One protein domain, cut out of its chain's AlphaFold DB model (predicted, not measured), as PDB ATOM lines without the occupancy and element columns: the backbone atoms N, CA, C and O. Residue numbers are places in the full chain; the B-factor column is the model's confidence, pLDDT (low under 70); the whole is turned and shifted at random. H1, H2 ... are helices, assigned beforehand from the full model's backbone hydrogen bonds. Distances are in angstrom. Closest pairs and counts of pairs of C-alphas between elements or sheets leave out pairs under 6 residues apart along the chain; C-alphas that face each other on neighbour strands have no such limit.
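This is residues 4 to 64 of the 89 residues of an uncharacterized protein of Burkholderiales bacterium PBB5 (UniProt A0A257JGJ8). A helical hairpin of two helices, H2 and H3, makes a head at one end, and from it a long unnamed stretch reaches out as an arm with the short helix H1 at its far end. The arm makes the length of the whole, and H1 has no contact with either helix of the hairpin. The printed part has 61 residues with three named helices, H1, H2 and H3 along the chain, and no named strand; the class is all helix. The whole is extended, with a radius of gyration of the C-alphas of 18.2 A and spans of 55 by 25 by 20 A.

H2, the longest helix, covers residues 26 to 41 and measures 22.9 A from first to last C-alpha, beginning at C-alpha 26 at (131.415, 167.764, 289.899). H3 covers residues 47 to 61, 21.5 A, and ends at C-alpha 61 at (121.621, 173.255, 292.444). H1 is residues 4 to 8, with C-alpha 4 at (102.978, 161.907, 276.792); its first and last C-alphas are 5.9 A apart.

H2 and H3 touch, with 14 pairs of C-alphas within 8 A. Their closest C-alphas, those of Ala 32 and Ile 57, are 5.2 A apart. They form a helical hairpin and run opposite ways at a tilt of 38 degrees, only just steep. H1 is apart from H2 and from H3. In H1, H2 and H3 every O i to N i+4 pair is within hydrogen-bond range.

The C-alphas farthest apart, those of Gln 11 and Gly 46, are 55.4 A apart. The link from H1 to H2, residues 9 to 25, is long, and the link from H2 to H3 is tight, with 5 residues. Residues 7 to 12, 15 to 20 and 43 to 48 stand free. The printed part has no cut. Its mean pLDDT is 94.6, and no printed residue is under 70.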
ATOM      1  N   SER A   4     104.291 161.299 277.016       85.31
ATOM      2  CA  SER A   4     102.978 161.907 276.792       85.31
ATOM      3  C   SER A   4     102.828 162.435 275.364       85.31
ATOM      4  O   SER A   4     101.759 162.302 274.786       85.31
ATOM      5  N   ALA A   5     103.905 162.932 274.745       83.94
ATOM      6  CA  ALA A   5     103.883 163.335 273.338       83.94
ATOM      7  C   ALA A   5     103.510 162.167 272.402       83.94
ATOM      8  O   ALA A   5     102.660 162.328 271.534       83.94
ATOM      9  N   TYR A   6     104.076 160.977 272.625       86.06
ATOM     10  CA  TYR A   6     103.805 159.790 271.806       86.06
ATOM     11  C   TYR A   6     102.451 159.138 272.106       86.06
ATOM     12  O   TYR A   6     101.873 158.494 271.237       86.06
ATOM     13  N   GLN A   7     101.956 159.279 273.336       91.19
ATOM     14  CA  GLN A   7     100.657 158.741 273.749       91.19
ATOM     15  C   GLN A   7      99.500 159.581 273.208       91.19
ATOM     16  O   GLN A   7      98.535 159.029 272.690       91.19
ATOM     17  N   GLU A   8      99.616 160.906 273.299       92.94
ATOM     18  CA  GLU A   8      98.549 161.830 272.903       92.94
ATOM     19  C   GLU A   8      98.615 162.201 271.414       92.94
ATOM     20  O   GLU A   8      97.606 162.573 270.818       92.94
ATOM     21  N   CYS A   9      99.797 162.124 270.791       90.38
ATOM     22  CA  CYS A   9     100.027 162.480 269.388       90.38
ATOM     23  C   CYS A   9     100.994 161.480 268.720       90.38
ATOM     24  O   CYS A   9     102.125 161.844 268.392       90.38
ATOM     25  N   PRO A  10     100.580 160.220 268.485       89.44
ATOM     26  CA  PRO A  10     101.454 159.164 267.955       89.44
ATOM     27  C   PRO A  10     102.046 159.462 266.568       89.44
ATOM     28  O   PRO A  10     103.042 158.859 266.179       89.44
ATOM     29  N   GLN A  11     101.443 160.382 265.816       90.62
ATOM     30  CA  GLN A  11     101.912 160.844 264.512       90.62
ATOM     31  C   GLN A  11     102.994 161.931 264.585       90.62
ATOM     32  O   GLN A  11     103.559 162.284 263.554       90.62
ATOM     33  N   ALA A  12     103.230 162.528 265.757       86.62
ATOM     34  CA  ALA A  12     104.173 163.627 265.898       86.62
ATOM     35  C   ALA A  12     105.610 163.106 266.010       86.62
ATOM     36  O   ALA A  12     105.931 162.287 266.873       86.62
ATOM     37  N   GLU A  13     106.500 163.635 265.175       83.56
ATOM     38  CA  GLU A  13     107.936 163.469 265.366       83.56
ATOM     39  C   GLU A  13     108.395 164.375 266.514       83.56
ATOM     40  O   GLU A  13     108.207 165.591 266.490       83.56
ATOM     41  N   TYR A  14     108.976 163.774 267.552       81.62
ATOM     42  CA  TYR A  14     109.436 164.489 268.737       81.62
ATOM     43  C   TYR A  14     110.962 164.522 268.792       81.62
ATOM     44  O   TYR A  14     111.612 163.478 268.843       81.62
ATOM     45  N   THR A  15     111.520 165.732 268.855       80.69
ATOM     46  CA  THR A  15     112.934 165.972 269.167       80.69
ATOM     47  C   THR A  15     113.010 166.814 270.435       80.69
ATOM     48  O   THR A  15     112.701 168.005 270.428       80.69
ATOM     49  N   GLY A  16     113.372 166.176 271.546       84.06
ATOM     50  CA  GLY A  16     113.512 166.833 272.842       84.06
ATOM     51  C   GLY A  16     114.897 167.433 273.046       84.06
ATOM     52  O   GLY A  16     115.897 166.850 272.632       84.06
ATOM     53  N   ILE A  17     114.955 168.564 273.750       87.12
ATOM     54  CA  ILE A  17     116.200 169.118 274.288       87.12
ATOM     55  C   ILE A  17     116.109 169.184 275.813       87.12
ATOM     56  O   ILE A  17     115.085 169.583 276.367       87.12
ATOM     57  N   ALA A  18     117.190 168.800 276.484       90.88
ATOM     58  CA  ALA A  18     117.390 169.039 277.905       90.88
ATOM     59  C   ALA A  18     118.558 170.015 278.056       90.88
ATOM     60  O   ALA A  18     119.612 169.822 277.451       90.88
ATOM     61  N   LEU A  19     118.350 171.081 278.824       93.00
ATOM     62  CA  LEU A  19     119.393 172.053 279.125       93.00
ATOM     63  C   LEU A  19     119.911 171.779 280.529       93.00
ATOM     64  O   LEU A  19     119.156 171.854 281.498       93.00
ATOM     65  N   GLU A  20     121.197 171.461 280.621       92.12
ATOM     66  CA  GLU A  20     121.890 171.283 281.889       92.12
ATOM     67  C   GLU A  20     122.671 172.553 282.224       92.12
ATOM     68  O   GLU A  20     123.457 173.052 281.416       92.12
ATOM     69  N   TYR A  21     122.451 173.078 283.427       92.12
ATOM     70  CA  TYR A  21     123.103 174.286 283.915       92.12
ATOM     71  C   TYR A  21     124.008 173.928 285.090       92.12
ATOM     72  O   TYR A  21     123.550 173.801 286.224       92.12
ATOM     73  N   GLY A  22     125.297 173.742 284.808       90.56
ATOM     74  CA  GLY A  22     126.298 173.487 285.840       90.56
ATOM     75  C   GLY A  22     126.487 174.701 286.755       90.56
ATOM     76  O   GLY A  22     126.634 175.826 286.283       90.56
ATOM     77  N   THR A  23     126.490 174.462 288.063       95.31
ATOM     78  CA  THR A  23     126.636 175.477 289.123       95.31
ATOM     79  C   THR A  23     127.988 175.370 289.830       95.31
ATOM     80  O   THR A  23     128.618 176.388 290.106       95.31
ATOM     81  N   LEU A  24     128.454 174.142 290.080       95.69
ATOM     82  CA  LEU A  24     129.695 173.813 290.778       95.69
ATOM     83  C   LEU A  24     130.492 172.735 290.025       95.69
ATOM     84  O   LEU A  24     129.922 171.977 289.233       95.69
ATOM     85  N   PRO A  25     131.801 172.609 290.308       96.56
ATOM     86  CA  PRO A  25     132.581 171.428 289.957       96.56
ATOM     87  C   PRO A  25     131.936 170.121 290.450       96.56
ATOM     88  O   PRO A  25     131.282 170.076 291.495       96.56
ATOM     89  N   ILE A  26     132.114 169.042 289.680       95.50
ATOM     90  CA  ILE A  26     131.415 167.764 289.899       95.50
ATOM     91  C   ILE A  26     131.722 167.130 291.261       95.50
ATOM     92  O   ILE A  26     130.837 166.555 291.884       95.50
ATOM     93  N   ASP A  27     132.957 167.245 291.736       97.81
ATOM     94  CA  ASP A  27     133.397 166.771 293.045       97.81
ATOM     95  C   ASP A  27     132.614 167.447 294.177       97.81
ATOM     96  O   ASP A  27     132.056 166.762 295.034       97.81
ATOM     97  N   GLN A  28     132.461 168.770 294.113       97.62
ATOM     98  CA  GLN A  28     131.702 169.540 295.101       97.62
ATOM     99  C   GLN A  28     130.206 169.206 295.074       97.62
ATOM    100  O   GLN A  28     129.575 169.086 296.126       97.62
ATOM    101  N   MET A  29     129.635 169.018 293.879       97.00
ATOM    102  CA  MET A  29     128.237 168.608 293.721       97.00
ATOM    103  C   MET A  29     127.993 167.206 294.304       97.00
ATOM    104  O   MET A  29     127.030 166.998 295.045       97.00
ATOM    105  N   LEU A  30     128.896 166.256 294.041       97.94
ATOM    106  CA  LEU A  30     128.820 164.907 294.606       97.94
ATOM    107  C   LEU A  30     128.950 164.915 296.132       97.94
ATOM    108  O   LEU A  30     128.243 164.163 296.805       97.94
ATOM    109  N   ASP A  31     129.811 165.761 296.690       98.31
ATOM    110  CA  ASP A  31     129.959 165.886 298.139       98.31
ATOM    111  C   ASP A  31     128.716 166.489 298.801       98.31
ATOM    112  O   ASP A  31     128.287 165.988 299.843       98.31
ATOM    113  N   ALA A  32     128.067 167.473 298.171       98.19
ATOM    114  CA  ALA A  32     126.791 168.012 298.644       98.19
ATOM    115  C   ALA A  32     125.696 166.928 298.694       98.19
ATOM    116  O   ALA A  32     124.997 166.793 299.698       98.19
ATOM    117  N   LEU A  33     125.589 166.106 297.643       98.19
ATOM    118  CA  LEU A  33     124.646 164.981 297.597       98.19
ATOM    119  C   LEU A  33     124.931 163.938 298.685       98.19
ATOM    120  O   LEU A  33     124.012 163.473 299.360       98.19
ATOM    121  N   ARG A  34     126.204 163.573 298.881       98.56
ATOM    122  CA  ARG A  34     126.611 162.625 299.930       98.56
ATOM    123  C   ARG A  34     126.293 163.161 301.322       98.56
ATOM    124  O   ARG A  34     125.804 162.400 302.155       98.56
ATOM    125  N   ALA A  35     126.549 164.444 301.570       98.50
ATOM    126  CA  ALA A  35     126.255 165.082 302.847       98.50
ATOM    127  C   ALA A  35     124.744 165.100 303.133       98.50
ATOM    128  O   ALA A  35     124.335 164.798 304.254       98.50
ATOM    129  N   ASP A  36     123.910 165.378 302.124       98.44
ATOM    130  CA  ASP A  36     122.452 165.358 302.282       98.44
ATOM    131  C   ASP A  36     121.918 163.946 302.568       98.44
ATOM    132  O   ASP A  36     121.115 163.751 303.485       98.44
ATOM    133  N   GLN A  37     122.433 162.943 301.852       98.56
ATOM    134  CA  GLN A  37     122.107 161.538 302.102       98.56
ATOM    135  C   GLN A  37     122.556 161.087 303.498       98.56
ATOM    136  O   GLN A  37     121.836 160.351 304.177       98.56
ATOM    137  N   TRP A  38     123.736 161.519 303.947       98.56
ATOM    138  CA  TRP A  38     124.207 161.257 305.304       98.56
ATOM    139  C   TRP A  38     123.268 161.887 306.338       98.56
ATOM    140  O   TRP A  38     122.836 161.196 307.256       98.56
ATOM    141  N   LEU A  39     122.873 163.151 306.157       98.56
ATOM    142  CA  LEU A  39     121.953 163.853 307.055       98.56
ATOM    143  C   LEU A  39     120.581 163.164 307.146       98.56
ATOM    144  O   LEU A  39     119.984 163.138 308.224       98.56
ATOM    145  N   ALA A  40     120.079 162.601 306.042       98.00
ATOM    146  CA  ALA A  40     118.838 161.825 306.033       98.00
ATOM    147  C   ALA A  40     118.919 160.571 306.925       98.00
ATOM    148  O   ALA A  40     117.923 160.185 307.532       98.00
ATOM    149  N   ASN A  41     120.110 159.980 307.050       98.50
ATOM    150  CA  ASN A  41     120.366 158.806 307.886       98.50
ATOM    151  C   ASN A  41     120.677 159.148 309.358       98.50
ATOM    152  O   ASN A  41     120.719 158.234 310.175       98.50
ATOM    153  N   HIS A  42     120.881 160.428 309.697       98.06
ATOM    154  CA  HIS A  42     121.277 160.893 311.038       98.06
ATOM    155  C   HIS A  42     120.299 161.970 311.557       98.06
ATOM    156  O   HIS A  42     120.638 163.164 311.626       98.06
ATOM    157  N   PRO A  43     119.040 161.607 311.880       95.94
ATOM    158  CA  PRO A  43     118.015 162.551 312.334       95.94
ATOM    159  C   PRO A  43     118.377 163.283 313.637       95.94
ATOM    160  O   PRO A  43     117.906 164.396 313.861       95.94
ATOM    161  N   GLU A  44     119.255 162.712 314.456       98.25
ATOM    162  CA  GLU A  44     119.803 163.297 315.681       98.25
ATOM    163  C   GLU A  44     120.720 164.507 315.441       98.25
ATOM    164  O   GLU A  44     121.045 165.228 316.384       98.25
ATOM    165  N   THR A  45     121.118 164.762 314.189       97.56
ATOM    166  CA  THR A  45     121.977 165.895 313.827       97.56
ATOM    167  C   THR A  45     121.369 167.222 314.287       97.56
ATOM    168  O   THR A  45     120.232 167.566 313.936       97.56
ATOM    169  N   GLY A  46     122.166 167.997 315.027       98.06
ATOM    170  CA  GLY A  46     121.780 169.300 315.560       98.06
ATOM    171  C   GLY A  46     121.430 170.327 314.477       98.06
ATOM    172  O   GLY A  46     121.913 170.271 313.343       98.06
ATOM    173  N   ALA A  47     120.600 171.307 314.845       97.62
ATOM    174  CA  ALA A  47     120.058 172.297 313.912       97.62
ATOM    175  C   ALA A  47     121.119 173.070 313.094       97.62
ATOM    176  O   ALA A  47     120.910 173.213 311.888       97.62
ATOM    177  N   PRO A  48     122.263 173.514 313.661       98.19
ATOM    178  CA  PRO A  48     123.263 174.253 312.885       98.19
ATOM    179  C   PRO A  48     123.894 173.426 311.758       98.19
ATOM    180  O   PRO A  48     123.988 173.893 310.626       98.19
ATOM    181  N   GLN A  49     124.278 172.176 312.038       98.12
ATOM    182  CA  GLN A  49     124.891 171.297 311.037       98.12
ATOM    183  C   GLN A  49     123.878 170.881 309.967       98.12
ATOM    184  O   GLN A  49     124.188 170.894 308.778       98.12
ATOM    185  N   ARG A  50     122.639 170.586 310.380       98.50
ATOM    186  CA  ARG A  50     121.527 170.329 309.459       98.50
ATOM    187  C   ARG A  50     121.318 171.497 308.495       98.50
ATOM    188  O   ARG A  50     121.192 171.267 307.296       98.50
ATOM    189  N   ALA A  51     121.288 172.727 309.006       98.44
ATOM    190  CA  ALA A  51     121.112 173.924 308.191       98.44
ATOM    191  C   ALA A  51     122.271 174.117 307.202       98.44
ATOM    192  O   ALA A  51     122.021 174.397 306.035       98.44
ATOM    193  N   ALA A  52     123.515 173.895 307.633       98.38
ATOM    194  CA  ALA A  52     124.688 174.004 306.767       98.38
ATOM    195  C   ALA A  52     124.654 173.001 305.598       98.38
ATOM    196  O   ALA A  52     124.835 173.395 304.451       98.38
ATOM    197  N   ILE A  53     124.343 171.727 305.866       98.50
ATOM    198  CA  ILE A  53     124.219 170.696 304.819       98.50
ATOM    199  C   ILE A  53     123.069 171.036 303.856       98.50
ATOM    200  O   ILE A  53     123.214 170.920 302.639       98.50
ATOM    201  N   LYS A  54     121.932 171.513 304.383       98.25
ATOM    202  CA  LYS A  54     120.790 171.933 303.556       98.25
ATOM    203  C   LYS A  54     121.065 173.201 302.739       98.25
ATOM    204  O   LYS A  54     120.495 173.356 301.662       98.25
ATOM    205  N   GLN A  55     121.945 174.080 303.205       98.06
ATOM    206  CA  GLN A  55     122.421 175.200 302.401       98.06
ATOM    207  C   GLN A  55     123.365 174.714 301.295       98.06
ATOM    208  O   GLN A  55     123.176 175.078 300.142       98.06
ATOM    209  N   GLN A  56     124.300 173.812 301.611       97.69
ATOM    210  CA  GLN A  56     125.242 173.262 300.633       97.69
ATOM    211  C   GLN A  56     124.528 172.577 299.457       97.69
ATOM    212  O   GLN A  56     124.902 172.788 298.306       97.69
ATOM    213  N   ILE A  57     123.479 171.788 299.723       97.81
ATOM    214  CA  ILE A  57     122.691 171.175 298.645       97.81
ATOM    215  C   ILE A  57     121.933 172.227 297.824       97.81
ATOM    216  O   ILE A  57     121.848 172.096 296.610       97.81
ATOM    217  N   ARG A  58     121.422 173.299 298.444       97.31
ATOM    218  CA  ARG A  58     120.790 174.401 297.706       97.31
ATOM    219  C   ARG A  58     121.799 175.070 296.776       97.31
ATOM    220  O   ARG A  58     121.510 175.190 295.593       97.31
ATOM    221  N   ASP A  59     122.973 175.425 297.283       96.38
ATOM    222  CA  ASP A  59     124.022 176.102 296.513       96.38
ATOM    223  C   ASP A  59     124.541 175.230 295.356       96.38
ATOM    224  O   ASP A  59     124.875 175.734 294.284       96.38
ATOM    225  N   ALA A  60     124.538 173.903 295.533       96.94
ATOM    226  CA  ALA A  60     124.902 172.954 294.485       96.94
ATOM    227  C   ALA A  60     123.899 172.891 293.323       96.94
ATOM    228  O   ALA A  60     124.281 172.480 292.234       96.94
ATOM    229  N   PHE A  61     122.644 173.307 293.501       95.56
ATOM    230  CA  PHE A  61     121.621 173.255 292.444       95.56
ATOM    231  C   PHE A  61     121.025 174.624 292.095       95.56
ATOM    232  O   PHE A  61     120.210 174.727 291.177       95.56
ATOM    233  N   TYR A  62     121.415 175.677 292.809       96.06
ATOM    234  CA  TYR A  62     120.846 177.005 292.658       96.06
ATOM    235  C   TYR A  62     121.838 178.091 293.073       96.06
ATOM    236  O   TYR A  62     122.265 178.151 294.224       96.06
ATOM    237  N   VAL A  63     122.149 178.999 292.147       96.56
ATOM    238  CA  VAL A  63     122.954 180.187 292.440       96.56
ATOM    239  C   VAL A  63     122.008 181.343 292.747       96.56
ATOM    240  O   VAL A  63     121.322 181.850 291.855       96.56
ATOM    241  N   ASP A  64     121.974 181.776 294.008       95.94
ATOM    242  CA  ASP A  64     121.054 182.811 294.499       95.94
ATOM    243  C   ASP A  64     121.515 184.226 294.114       95.94
ATOM    244  O   ASP A  64     121.873 185.063 294.942       95.94
TER     245      ASP A  64